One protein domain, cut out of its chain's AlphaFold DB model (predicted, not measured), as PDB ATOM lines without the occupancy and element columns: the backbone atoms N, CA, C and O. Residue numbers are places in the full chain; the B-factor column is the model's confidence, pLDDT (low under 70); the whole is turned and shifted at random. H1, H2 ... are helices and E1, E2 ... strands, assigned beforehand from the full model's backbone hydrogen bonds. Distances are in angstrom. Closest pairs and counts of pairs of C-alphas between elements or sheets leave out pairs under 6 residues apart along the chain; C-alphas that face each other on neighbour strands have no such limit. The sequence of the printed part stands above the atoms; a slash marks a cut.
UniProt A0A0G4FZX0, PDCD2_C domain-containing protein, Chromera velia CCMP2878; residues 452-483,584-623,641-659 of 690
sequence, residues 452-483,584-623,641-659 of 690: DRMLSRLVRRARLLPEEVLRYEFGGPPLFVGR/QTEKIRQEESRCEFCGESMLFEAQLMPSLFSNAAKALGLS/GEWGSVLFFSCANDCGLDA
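What this domain is: This is residues 452 to 483, 584 to 623 and 641 to 659 of the 690 residues of the protein "PDCD2_C domain-containing protein" of Chromera velia CCMP2878 (UniProt A0A0G4FZX0). A small, strongly twisted sheet of four strands makes the core, with helix H1 packed on it near strand E4 and helix H3 beside the strands, at one side of the sheet. Helix H2 lies away from both, and its residues 584 to 589 stick out free. The printed part has 91 residues with three named helices and four named strands, in the order H1 E1 E2 H2 E3 H3 E4, and its class is mixed. The sheet's order is E2 - E1 - E4 - E3, all antiparallel. The whole is compact, with a radius of gyration of the C-alphas of 13.3 A, and spans 37 by 35 by 23 A.

Where its parts are: Find C-alpha 452 at (-17.776, 0.134, -61.906); from there H1 runs through residues 452 to 464, 18.0 A. Next come E1, residues 469 to 473, 13.1 A, and E2, residues 478 to 480. After the first cut, look for H2 at residues 584 to 591, 10.9 A, beginning at C-alpha 584 at (-6.637, 25.330, -35.560). E3 is residues 602 to 608, 17.0 A, and H3 is residues 610 to 619, 14.4 A. After the second cut, E4 takes residues 643 to 651, 24.4 A, and ends at C-alpha 651 at (-5.839, 16.016, -56.732).

How they stand to each other: Start at the sheet, which is only just strongly twisted, with C-alphas up to 4.2 A off its best plane. The edge strands are E2 and E3. E1 and E2 form a hairpin, where N 471 and O 479 are within hydrogen-bond range at 2.9 A. Between E1 and E4 look at N 647 and O 470, 2.9 A, and between E4 and E3 at N 648 and O 606, 2.8 A. H1 is on the sheet at a height of 10.4 A and runs across the strands, at 73 degrees to E3 on the local plane. H3 stands at the sheet's level; its closest C-alphas to E4 are those of Pro 610 and Ser 645, 6.3 A. H1 and H3 are close but not clearly touching, about perpendicular at 88 degrees, with the C-alphas of Val 459 and Ala 616 closest at 7.1 A. H2 is not on the sheet, and is apart from H1 and H3. Every O i to N i+4 pair is within hydrogen-bond range in H1 and H2, and 5 of 6 are in H3.

The domain as a whole: The two C-alphas farthest apart, those of Gln 584 and Ser 623, are 40.0 A apart. Residues 484 to 583 and 624 to 640 are not printed; the C-alphas across these cuts are 27.7 A and 18.9 A apart. Of the links that are printed whole, H2 to E3 is short and the others are tight. The mean pLDDT of the printed part is 70.1, and 44 residues are under 70, among them 584 to 592 and 611 to 623.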
ATOM      1  N   ASP A 452     -19.013   0.920 -61.900       69.94
ATOM      2  CA  ASP A 452     -17.776   0.134 -61.906       69.94
ATOM      3  C   ASP A 452     -16.569   0.906 -62.458       69.94
ATOM      4  O   ASP A 452     -15.446   0.654 -62.028       69.94
ATOM      5  N   ARG A 453     -16.747   1.883 -63.362       69.06
ATOM      6  CA  ARG A 453     -15.643   2.762 -63.801       69.06
ATOM      7  C   ARG A 453     -15.210   3.726 -62.702       69.06
ATOM      8  O   ARG A 453     -14.009   3.947 -62.561       69.06
ATOM      9  N   MET A 454     -16.142   4.292 -61.932       68.56
ATOM     10  CA  MET A 454     -15.795   5.152 -60.793       68.56
ATOM     11  C   MET A 454     -15.114   4.335 -59.693       68.56
ATOM     12  O   MET A 454     -14.024   4.697 -59.251       68.56
ATOM     13  N   LEU A 455     -15.686   3.180 -59.334       73.00
ATOM     14  CA  LEU A 455     -15.083   2.273 -58.361       73.00
ATOM     15  C   LEU A 455     -13.706   1.784 -58.833       73.00
ATOM     16  O   LEU A 455     -12.754   1.855 -58.065       73.00
ATOM     17  N   SER A 456     -13.551   1.384 -60.100       72.50
ATOM     18  CA  SER A 456     -12.263   0.954 -60.670       72.50
ATOM     19  C   SER A 456     -11.208   2.063 -60.693       72.50
ATOM     20  O   SER A 456     -10.026   1.774 -60.507       72.50
ATOM     21  N   ARG A 457     -11.599   3.330 -60.892       75.69
ATOM     22  CA  ARG A 457     -10.692   4.487 -60.782       75.69
ATOM     23  C   ARG A 457     -10.226   4.696 -59.344       75.69
ATOM     24  O   ARG A 457      -9.022   4.765 -59.124       75.69
ATOM     25  N   LEU A 458     -11.150   4.699 -58.381       76.69
ATOM     26  CA  LEU A 458     -10.848   4.803 -56.949       76.69
ATOM     27  C   LEU A 458      -9.920   3.661 -56.490       76.69
ATOM     28  O   LEU A 458      -8.884   3.891 -55.873       76.69
ATOM     29  N   VAL A 459     -10.252   2.428 -56.885       77.12
ATOM     30  CA  VAL A 459      -9.467   1.195 -56.701       77.12
ATOM     31  C   VAL A 459      -8.068   1.321 -57.316       77.12
ATOM     32  O   VAL A 459      -7.083   0.956 -56.677       77.12
ATOM     33  N   ARG A 460      -7.935   1.867 -58.533       78.31
ATOM     34  CA  ARG A 460      -6.629   2.085 -59.175       78.31
ATOM     35  C   ARG A 460      -5.808   3.151 -58.443       78.31
ATOM     36  O   ARG A 460      -4.652   2.874 -58.126       78.31
ATOM     37  N   ARG A 461      -6.392   4.314 -58.126       76.06
ATOM     38  CA  ARG A 461      -5.711   5.415 -57.416       76.06
ATOM     39  C   ARG A 461      -5.209   4.949 -56.045       76.06
ATOM     40  O   ARG A 461      -4.027   5.091 -55.753       76.06
ATOM     41  N   ALA A 462      -6.047   4.240 -55.283       79.75
ATOM     42  CA  ALA A 462      -5.713   3.690 -53.966       79.75
ATOM     43  C   ALA A 462      -4.569   2.651 -53.956       79.75
ATOM     44  O   ALA A 462      -3.931   2.464 -52.921       79.75
ATOM     45  N   ARG A 463      -4.293   1.963 -55.079       74.75
ATOM     46  CA  ARG A 463      -3.097   1.103 -55.212       74.75
ATOM     47  C   ARG A 463      -1.830   1.901 -55.520       74.75
ATOM     48  O   ARG A 463      -0.757   1.516 -55.065       74.75
ATOM     49  N   LEU A 464      -1.948   2.935 -56.356       77.31
ATOM     50  CA  LEU A 464      -0.810   3.693 -56.884       77.31
ATOM     51  C   LEU A 464      -0.291   4.723 -55.877       77.31
ATOM     52  O   LEU A 464       0.921   4.833 -55.703       77.31
ATOM     53  N   LEU A 465      -1.205   5.422 -55.198       78.50
ATOM     54  CA  LEU A 465      -0.929   6.510 -54.259       78.50
ATOM     55  C   LEU A 465      -1.596   6.228 -52.896       78.50
ATOM     56  O   LEU A 465      -2.568   6.891 -52.534       78.50
ATOM     57  N   PRO A 466      -1.118   5.236 -52.115       74.38
ATOM     58  CA  PRO A 466      -1.614   4.999 -50.755       74.38
ATOM     59  C   PRO A 466      -1.445   6.224 -49.838       74.38
ATOM     60  O   PRO A 466      -2.215   6.391 -48.897       74.38
ATOM     61  N   GLU A 467      -0.495   7.113 -50.135       73.31
ATOM     62  CA  GLU A 467      -0.336   8.419 -49.491       73.31
ATOM     63  C   GLU A 467      -1.546   9.368 -49.653       73.31
ATOM     64  O   GLU A 467      -1.769  10.195 -48.774       73.31
ATOM     65  N   GLU A 468      -2.372   9.229 -50.700       76.75
ATOM     66  CA  GLU A 468      -3.626   9.998 -50.859       76.75
ATOM     67  C   GLU A 468      -4.805   9.386 -50.058       76.75
ATOM     68  O   GLU A 468      -5.892   9.967 -49.972       76.75
ATOM     69  N   VAL A 469      -4.603   8.222 -49.424       77.56
ATOM     70  CA  VAL A 469      -5.611   7.525 -48.613       77.56
ATOM     71  C   VAL A 469      -5.463   7.907 -47.137       77.56
ATOM     72  O   VAL A 469      -4.482   7.565 -46.473       77.56
ATOM     73  N   LEU A 470      -6.478   8.584 -46.596       77.06
ATOM     74  CA  LEU A 470      -6.499   9.075 -45.220       77.06
ATOM     75  C   LEU A 470      -7.336   8.160 -44.314       77.06
ATOM     76  O   LEU A 470      -8.566   8.088 -44.405       77.06
ATOM     77  N   ARG A 471      -6.656   7.461 -43.400       72.31
ATOM     78  CA  ARG A 471      -7.268   6.633 -42.355       72.31
ATOM     79  C   ARG A 471      -7.641   7.511 -41.166       72.31
ATOM     80  O   ARG A 471      -6.780   8.171 -40.589       72.31
ATOM     81  N   TYR A 472      -8.896   7.441 -40.734       65.56
ATOM     82  CA  TYR A 472      -9.307   7.997 -39.446       65.56
ATOM     83  C   TYR A 472      -9.408   6.889 -38.399       65.56
ATOM     84  O   TYR A 472     -10.054   5.862 -38.611       65.56
ATOM     85  N   GLU A 473      -8.777   7.114 -37.253       53.62
ATOM     86  CA  GLU A 473      -9.051   6.385 -36.016       53.62
ATOM     87  C   GLU A 473     -10.156   7.123 -35.243       53.62
ATOM     88  O   GLU A 473     -10.252   8.353 -35.307       53.62
ATOM     89  N   PHE A 474     -11.038   6.404 -34.544       44.03
ATOM     90  CA  PHE A 474     -12.179   7.034 -33.877       44.03
ATOM     91  C   PHE A 474     -11.717   7.886 -32.682       44.03
ATOM     92  O   PHE A 474     -11.326   7.364 -31.641       44.03
ATOM     93  N   GLY A 475     -11.745   9.213 -32.848       49.94
ATOM     94  CA  GLY A 475     -11.193  10.173 -31.884       49.94
ATOM     95  C   GLY A 475      -9.683  10.421 -32.014       49.94
ATOM     96  O   GLY A 475      -9.140  11.216 -31.249       49.94
ATOM     97  N   GLY A 476      -9.008   9.779 -32.974       58.34
ATOM     98  CA  GLY A 476      -7.594  10.002 -33.275       58.34
ATOM     99  C   GLY A 476      -7.358  11.111 -34.315       58.34
ATOM    100  O   GLY A 476      -8.295  11.545 -34.995       58.34
ATOM    101  N   PRO A 477      -6.107  11.583 -34.468       51.75
ATOM    102  CA  PRO A 477      -5.720  12.413 -35.604       51.75
ATOM    103  C   PRO A 477      -5.809  11.614 -36.923       51.75
ATOM    104  O   PRO A 477      -5.740  10.383 -36.898       51.75
ATOM    105  N   PRO A 478      -5.935  12.283 -38.084       59.28
ATOM    106  CA  PRO A 478      -5.806  11.623 -39.381       59.28
ATOM    107  C   PRO A 478      -4.435  10.946 -39.529       59.28
ATOM    108  O   PRO A 478      -3.404  11.546 -39.227       59.28
ATOM    109  N   LEU A 479      -4.429   9.712 -40.032       63.84
ATOM    110  CA  LEU A 479      -3.226   8.936 -40.325       63.84
ATOM    111  C   LEU A 479      -3.147   8.663 -41.832       63.84
ATOM    112  O   LEU A 479      -4.024   8.017 -42.407       63.84
ATOM    113  N   PHE A 480      -2.078   9.125 -42.476       65.62
ATOM    114  CA  PHE A 480      -1.745   8.737 -43.850       65.62
ATOM    115  C   PHE A 480      -1.270   7.274 -43.886       65.62
ATOM    116  O   PHE A 480      -0.599   6.819 -42.954       65.62
ATOM    117  N   VAL A 481      -1.578   6.522 -44.951       59.38
ATOM    118  CA  VAL A 481      -1.160   5.110 -45.083       59.38
ATOM    119  C   VAL A 481       0.315   5.014 -45.508       59.38
ATOM    120  O   VAL A 481       0.658   4.772 -46.665       59.38
ATOM    121  N   GLY A 482       1.210   5.228 -44.542       49.66
ATOM    122  CA  GLY A 482       2.660   5.157 -44.724       49.66
ATOM    123  C   GLY A 482       3.206   3.735 -44.927       49.66
ATOM    124  O   GLY A 482       2.639   2.744 -44.467       49.66
ATOM    125  N   ARG A 483       4.364   3.631 -45.595       37.28
ATOM    126  CA  ARG A 483       5.122   2.374 -45.749       37.28
ATOM    127  C   ARG A 483       6.103   2.196 -44.582       37.28
ATOM    128  O   ARG A 483       7.230   2.689 -44.642       37.28
ATOM    129  N   GLN A 584      -7.853  26.147 -35.507       38.00
ATOM    130  CA  GLN A 584      -6.637  25.330 -35.560       38.00
ATOM    131  C   GLN A 584      -6.806  24.077 -36.436       38.00
ATOM    132  O   GLN A 584      -5.879  23.721 -37.161       38.00
ATOM    133  N   THR A 585      -7.980  23.435 -36.430       43.53
ATOM    134  CA  THR A 585      -8.258  22.274 -37.300       43.53
ATOM    135  C   THR A 585      -8.510  22.679 -38.755       43.53
ATOM    136  O   THR A 585      -8.094  21.964 -39.662       43.53
ATOM    137  N   GLU A 586      -9.094  23.852 -39.006       50.75
ATOM    138  CA  GLU A 586      -9.211  24.451 -40.341       50.75
ATOM    139  C   GLU A 586      -7.844  24.824 -40.929       50.75
ATOM    140  O   GLU A 586      -7.606  24.547 -42.104       50.75
ATOM    141  N   LYS A 587      -6.911  25.370 -40.131       45.72
ATOM    142  CA  LYS A 587      -5.559  25.678 -40.629       45.72
ATOM    143  C   LYS A 587      -4.787  24.421 -41.030       45.72
ATOM    144  O   LYS A 587      -4.217  24.391 -42.116       45.72
ATOM    145  N   ILE A 588      -4.822  23.381 -40.193       47.31
ATOM    146  CA  ILE A 588      -4.212  22.073 -40.492       47.31
ATOM    147  C   ILE A 588      -4.806  21.509 -41.796       47.31
ATOM    148  O   ILE A 588      -4.068  21.189 -42.726       47.31
ATOM    149  N   ARG A 589      -6.141  21.527 -41.940       53.97
ATOM    150  CA  ARG A 589      -6.832  21.123 -43.180       53.97
ATOM    151  C   ARG A 589      -6.419  21.921 -44.422       53.97
ATOM    152  O   ARG A 589      -6.457  21.353 -45.507       53.97
ATOM    153  N   GLN A 590      -6.066  23.204 -44.310       52.00
ATOM    154  CA  GLN A 590      -5.684  24.042 -45.460       52.00
ATOM    155  C   GLN A 590      -4.206  23.934 -45.860       52.00
ATOM    156  O   GLN A 590      -3.880  24.159 -47.025       52.00
ATOM    157  N   GLU A 591      -3.310  23.617 -44.922       55.06
ATOM    158  CA  GLU A 591      -1.870  23.519 -45.197       55.06
ATOM    159  C   GLU A 591      -1.433  22.090 -45.581       55.06
ATOM    160  O   GLU A 591      -0.501  21.948 -46.371       55.06
ATOM    161  N   GLU A 592      -2.134  21.046 -45.121       61.38
ATOM    162  CA  GLU A 592      -1.760  19.631 -45.340       61.38
ATOM    163  C   GLU A 592      -2.483  18.938 -46.519       61.38
ATOM    164  O   GLU A 592      -2.203  17.780 -46.816       61.38
ATOM    165  N   SER A 593      -3.401  19.615 -47.222       77.94
ATOM    166  CA  SER A 593      -4.257  19.019 -48.273       77.94
ATOM    167  C   SER A 593      -3.874  19.400 -49.714       77.94
ATOM    168  O   SER A 593      -4.741  19.556 -50.574       77.94
ATOM    169  N   ARG A 594      -2.578  19.562 -50.010       90.06
ATOM    170  CA  ARG A 594      -2.081  19.844 -51.372       90.06
ATOM    171  C   ARG A 594      -1.426  18.617 -52.004       90.06
ATOM    172  O   ARG A 594      -0.633  17.941 -51.363       90.06
ATOM    173  N   CYS A 595      -1.713  18.375 -53.280       89.25
ATOM    174  CA  CYS A 595      -1.120  17.282 -54.050       89.25
ATOM    175  C   CYS A 595       0.390  17.506 -54.267       89.25
ATOM    176  O   CYS A 595       0.780  18.541 -54.814       89.25
ATOM    177  N   GLU A 596       1.228  16.515 -53.928       86.50
ATOM    178  CA  GLU A 596       2.698  16.589 -54.074       86.50
ATOM    179  C   GLU A 596       3.164  16.963 -55.492       86.50
ATOM    180  O   GLU A 596       4.195  17.611 -55.659       86.50
ATOM    181  N   PHE A 597       2.424  16.538 -56.521       88.44
ATOM    182  CA  PHE A 597       2.857  16.629 -57.917       88.44
ATOM    183  C   PHE A 597       2.638  18.007 -58.557       88.44
ATOM    184  O   PHE A 597       3.346  18.358 -59.500       88.44
ATOM    185  N   CYS A 598       1.659  18.784 -58.081       93.31
ATOM    186  CA  CYS A 598       1.275  20.063 -58.702       93.31
ATOM    187  C   CYS A 598       0.996  21.209 -57.715       93.31
ATOM    188  O   CYS A 598       0.901  22.357 -58.138       93.31
ATOM    189  N   GLY A 599       0.863  20.927 -56.415       93.50
ATOM    190  CA  GLY A 599       0.580  21.928 -55.385       93.50
ATOM    191  C   GLY A 599      -0.876  22.407 -55.302       93.50
ATOM    192  O   GLY A 599      -1.170  23.213 -54.414       93.50
ATOM    193  N   GLU A 600      -1.777  21.927 -56.166       94.44
ATOM    194  CA  GLU A 600      -3.220  22.194 -56.067       94.44
ATOM    195  C   GLU A 600      -3.874  21.462 -54.894       94.44
ATOM    196  O   GLU A 600      -3.336  20.480 -54.372       94.44
ATOM    197  N   SER A 601      -5.055  21.933 -54.490       91.50
ATOM    198  CA  SER A 601      -5.863  21.281 -53.460       91.50
ATOM    199  C   SER A 601      -6.253  19.852 -53.849       91.50
ATOM    200  O   SER A 601      -6.590  19.547 -54.997       91.50
ATOM    201  N   MET A 602      -6.245  18.965 -52.858       90.38
ATOM    202  CA  MET A 602      -6.902  17.670 -52.947       90.38
ATOM    203  C   MET A 602      -8.373  17.835 -52.564       90.38
ATOM    204  O   MET A 602      -8.706  18.410 -51.527       90.38
ATOM    205  N   LEU A 603      -9.258  17.344 -53.423       90.50
ATOM    206  CA  LEU A 603     -10.697  17.330 -53.216       90.50
ATOM    207  C   LEU A 603     -11.083  16.037 -52.498       90.50
ATOM    208  O   LEU A 603     -10.497  14.988 -52.751       90.50
ATOM    209  N   PHE A 604     -12.073  16.103 -51.613       90.19
ATOM    210  CA  PHE A 604     -12.677  14.903 -51.040       90.19
ATOM    211  C   PHE A 604     -13.531  14.198 -52.106       90.19
ATOM    212  O   PHE A 604     -14.402  14.827 -52.703       90.19
ATOM    213  N   GLU A 605     -13.279  12.907 -52.324       84.06
ATOM    214  CA  GLU A 605     -13.895  12.113 -53.395       84.06
ATOM    215  C   GLU A 605     -14.845  11.039 -52.844       84.06
ATOM    216  O   GLU A 605     -15.960  10.887 -53.341       84.06
ATOM    217  N   ALA A 606     -14.436  10.303 -51.802       83.81
ATOM    218  CA  ALA A 606     -15.242   9.222 -51.230       83.81
ATOM    219  C   ALA A 606     -14.941   8.952 -49.746       83.81
ATOM    220  O   ALA A 606     -13.803   9.045 -49.290       83.81
ATOM    221  N   GLN A 607     -15.961   8.515 -49.001       88.50
ATOM    222  CA  GLN A 607     -15.834   7.979 -47.643       88.50
ATOM    223  C   GLN A 607     -16.262   6.508 -47.644       88.50
ATOM    224  O   GLN A 607     -17.451   6.204 -47.721       88.50
ATOM    225  N   LEU A 608     -15.309   5.580 -47.529       80.94
ATOM    226  CA  LEU A 608     -15.638   4.163 -47.389       80.94
ATOM    227  C   LEU A 608     -15.866   3.810 -45.918       80.94
ATOM    228  O   LEU A 608     -14.974   3.913 -45.071       80.94
ATOM    229  N   MET A 609     -17.073   3.318 -45.633       79.44
ATOM    230  CA  MET A 609     -17.358   2.576 -44.406       79.44
ATOM    231  C   MET A 609     -16.513   1.289 -44.356       79.44
ATOM    232  O   MET A 609     -16.281   0.686 -45.408       79.44
ATOM    233  N   PRO A 610     -16.116   0.785 -43.170       76.50
ATOM    234  CA  PRO A 610     -15.299  -0.433 -43.054       76.50
ATOM    235  C   PRO A 610     -15.893  -1.686 -43.733       76.50
ATOM    236  O   PRO A 610     -15.160  -2.569 -44.185       76.50
ATOM    237  N   SER A 611     -17.223  -1.758 -43.849       68.94
ATOM    238  CA  SER A 611     -17.945  -2.778 -44.624       68.94
ATOM    239  C   SER A 611     -17.668  -2.686 -46.130       68.94
ATOM    240  O   SER A 611     -17.347  -3.696 -46.754       68.94
ATOM    241  N   LEU A 612     -17.740  -1.482 -46.702       65.31
ATOM    242  CA  LEU A 612     -17.461  -1.222 -48.116       65.31
ATOM    243  C   LEU A 612     -15.967  -1.366 -48.424       65.31
ATOM    244  O   LEU A 612     -15.615  -1.993 -49.419       65.31
ATOM    245  N   PHE A 613     -15.088  -0.896 -47.531       66.75
ATOM    246  CA  PHE A 613     -13.639  -1.093 -47.653       66.75
ATOM    247  C   PHE A 613     -13.268  -2.584 -47.717       66.75
ATOM    248  O   PHE A 613     -12.429  -2.977 -48.521       66.75
ATOM    249  N   SER A 614     -13.949  -3.442 -46.948       63.69
ATOM    250  CA  SER A 614     -13.744  -4.901 -46.983       63.69
ATOM    251  C   SER A 614     -14.133  -5.554 -48.320       63.69
ATOM    252  O   SER A 614     -13.596  -6.606 -48.666       63.69
ATOM    253  N   ASN A 615     -15.060  -4.955 -49.074       66.00
ATOM    254  CA  ASN A 615     -15.439  -5.411 -50.414       66.00
ATOM    255  C   ASN A 615     -14.523  -4.802 -51.485       66.00
ATOM    256  O   ASN A 615     -14.030  -5.531 -52.345       66.00
ATOM    257  N   ALA A 616     -14.196  -3.510 -51.368       60.31
ATOM    258  CA  ALA A 616     -13.193  -2.851 -52.197       60.31
ATOM    259  C   ALA A 616     -11.843  -3.584 -52.120       60.31
ATOM    260  O   ALA A 616     -11.248  -3.842 -53.155       60.31
ATOM    261  N   ALA A 617     -11.397  -4.022 -50.935       63.56
ATOM    262  CA  ALA A 617     -10.164  -4.796 -50.741       63.56
ATOM    263  C   ALA A 617     -10.146  -6.147 -51.492       63.56
ATOM    264  O   ALA A 617      -9.086  -6.595 -51.932       63.56
ATOM    265  N   LYS A 618     -11.314  -6.780 -51.684       63.97
ATOM    266  CA  LYS A 618     -11.452  -8.010 -52.485       63.97
ATOM    267  C   LYS A 618     -11.421  -7.709 -53.982       63.97
ATOM    268  O   LYS A 618     -10.664  -8.349 -54.703       63.97
ATOM    269  N   ALA A 619     -12.165  -6.695 -54.437       53.25
ATOM    270  CA  ALA A 619     -12.116  -6.213 -55.825       53.25
ATOM    271  C   ALA A 619     -10.714  -5.686 -56.211       53.25
ATOM    272  O   ALA A 619     -10.237  -5.884 -57.325       53.25
ATOM    273  N   LEU A 620      -9.995  -5.111 -55.242       53.47
ATOM    274  CA  LEU A 620      -8.584  -4.731 -55.311       53.47
ATOM    275  C   LEU A 620      -7.632  -5.927 -55.481       53.47
ATOM    276  O   LEU A 620      -6.437  -5.695 -55.667       53.47
ATOM    277  N   GLY A 621      -8.097  -7.178 -55.442       44.97
ATOM    278  CA  GLY A 621      -7.258  -8.369 -55.608       44.97
ATOM    279  C   GLY A 621      -6.265  -8.602 -54.463       44.97
ATOM    280  O   GLY A 621      -5.392  -9.455 -54.578       44.97
ATOM    281  N   LEU A 622      -6.400  -7.874 -53.346       49.56
ATOM    282  CA  LEU A 622      -5.516  -7.988 -52.176       49.56
ATOM    283  C   LEU A 622      -5.770  -9.280 -51.376       49.56
ATOM    284  O   LEU A 622      -5.031  -9.594 -50.445       49.56
ATOM    285  N   SER A 623      -6.789 -10.055 -51.757       52.03
ATOM    286  CA  SER A 623      -7.045 -11.416 -51.287       52.03
ATOM    287  C   SER A 623      -6.647 -12.457 -52.343       52.03
ATOM    288  O   SER A 623      -7.509 -13.048 -52.994       52.03
ATOM    289  N   GLY A 641      -7.018  -3.072 -35.643       41.22
ATOM    290  CA  GLY A 641      -7.618  -1.906 -34.974       41.22
ATOM    291  C   GLY A 641      -9.100  -1.710 -35.309       41.22
ATOM    292  O   GLY A 641      -9.589  -2.193 -36.333       41.22
ATOM    293  N   GLU A 642      -9.823  -0.960 -34.475       46.09
ATOM    294  CA  GLU A 642     -11.188  -0.531 -34.793       46.09
ATOM    295  C   GLU A 642     -11.147   0.569 -35.863       46.09
ATOM    296  O   GLU A 642     -10.747   1.706 -35.622       46.09
ATOM    297  N   TRP A 643     -11.512   0.203 -37.091       54.72
ATOM    298  CA  TRP A 643     -11.469   1.108 -38.232       54.72
ATOM    299  C   TRP A 643     -12.561   2.177 -38.129       54.72
ATOM    300  O   TRP A 643     -13.751   1.877 -38.270       54.72
ATOM    301  N   GLY A 644     -12.144   3.435 -37.972       65.88
ATOM    302  CA  GLY A 644     -12.936   4.567 -38.434       65.88
ATOM    303  C   GLY A 644     -13.051   4.561 -39.963       65.88
ATOM    304  O   GLY A 644     -12.571   3.657 -40.653       65.88
ATOM    305  N   SER A 645     -13.729   5.564 -40.516       78.88
ATOM    306  CA  SER A 645     -13.904   5.650 -41.970       78.88
ATOM    307  C   SER A 645     -12.578   5.884 -42.695       78.88
ATOM    308  O   SER A 645     -11.715   6.615 -42.206       78.88
ATOM    309  N   VAL A 646     -12.448   5.320 -43.896       82.44
ATOM    310  CA  VAL A 646     -11.359   5.668 -44.815       82.44
ATOM    311  C   VAL A 646     -11.857   6.789 -45.720       82.44
ATOM    312  O   VAL A 646     -12.868   6.612 -46.404       82.44
ATOM    313  N   LEU A 647     -11.182   7.939 -45.700       86.31
ATOM    314  CA  LEU A 647     -11.468   9.049 -46.607       86.31
ATOM    315  C   LEU A 647     -10.472   9.024 -47.766       86.31
ATOM    316  O   LEU A 647      -9.263   8.908 -47.563       86.31
ATOM    317  N   PHE A 648     -10.998   9.160 -48.974       85.94
ATOM    318  CA  PHE A 648     -10.231   9.289 -50.200       85.94
ATOM    319  C   PHE A 648     -10.266  10.745 -50.631       85.94
ATOM    320  O   PHE A 648     -11.340  11.336 -50.787       85.94
ATOM    321  N   PHE A 649      -9.077  11.305 -50.799       91.75
ATOM    322  CA  PHE A 649      -8.878  12.605 -51.405       91.75
ATOM    323  C   PHE A 649      -8.117  12.399 -52.711       91.75
ATOM    324  O   PHE A 649      -7.283  11.504 -52.803       91.75
ATOM    325  N   SER A 650      -8.397  13.215 -53.718       90.69
ATOM    326  CA  SER A 650      -7.703  13.167 -55.003       90.69
ATOM    327  C   SER A 650      -7.361  14.576 -55.462       90.69
ATOM    328  O   SER A 650      -8.096  15.531 -55.206       90.69
ATOM    329  N   CYS A 651      -6.232  14.736 -56.147       93.00
ATOM    330  CA  CYS A 651      -5.839  16.016 -56.732       93.00
ATOM    331  C   CYS A 651      -6.955  16.621 -57.610       93.00
ATOM    332  O   CYS A 651      -7.500  15.925 -58.466       93.00
ATOM    333  N   ALA A 652      -7.238  17.924 -57.475       90.25
ATOM    334  CA  ALA A 652      -8.193  18.633 -58.338       90.25
ATOM    335  C   ALA A 652      -7.858  18.556 -59.847       90.25
ATOM    336  O   ALA A 652      -8.759  18.645 -60.678       90.25
ATOM    337  N   ASN A 653      -6.581  18.345 -60.192       90.88
ATOM    338  CA  ASN A 653      -6.082  18.152 -61.561       90.88
ATOM    339  C   ASN A 653      -5.828  16.666 -61.922       90.88
ATOM    340  O   ASN A 653      -5.161  16.393 -62.915       90.88
ATOM    341  N   ASP A 654      -6.289  15.715 -61.098       88.31
ATOM    342  CA  ASP A 654      -6.134  14.250 -61.237       88.31
ATOM    343  C   ASP A 654      -4.718  13.751 -61.609       88.31
ATOM    344  O   ASP A 654      -4.528  12.773 -62.335       88.31
ATOM    345  N   CYS A 655      -3.693  14.410 -61.058       86.31
ATOM    346  CA  CYS A 655      -2.273  14.154 -61.332       86.31
ATOM    347  C   CYS A 655      -1.773  12.728 -61.003       86.31
ATOM    348  O   CYS A 655      -0.592  12.452 -61.204       86.31
ATOM    349  N   GLY A 656      -2.628  11.849 -60.469       74.69
ATOM    350  CA  GLY A 656      -2.307  10.476 -60.074       74.69
ATOM    351  C   GLY A 656      -2.828   9.372 -61.002       74.69
ATOM    352  O   GLY A 656      -2.366   8.239 -60.878       74.69
ATOM    353  N   LEU A 657      -3.768   9.656 -61.918       67.00
ATOM    354  CA  LEU A 657      -4.292   8.650 -62.860       67.00
ATOM    355  C   LEU A 657      -3.652   8.715 -64.251       67.00
ATOM    356  O   LEU A 657      -3.341   7.663 -64.808       67.00
ATOM    357  N   ASP A 658      -3.419   9.924 -64.768       63.78
ATOM    358  CA  ASP A 658      -2.837  10.163 -66.102       63.78
ATOM    359  C   ASP A 658      -1.328  10.492 -66.049       63.78
ATOM    360  O   ASP A 658      -0.721  10.893 -67.042       63.78
ATOM    361  N   ALA A 659      -0.687  10.314 -64.889       58.25
ATOM    362  CA  ALA A 659       0.768  10.278 -64.812       58.25
ATOM    363  C   ALA A 659       1.271   8.969 -65.439       58.25
ATOM    364  O   ALA A 659       1.120   7.905 -64.838       58.25
TER     365      ALA A 659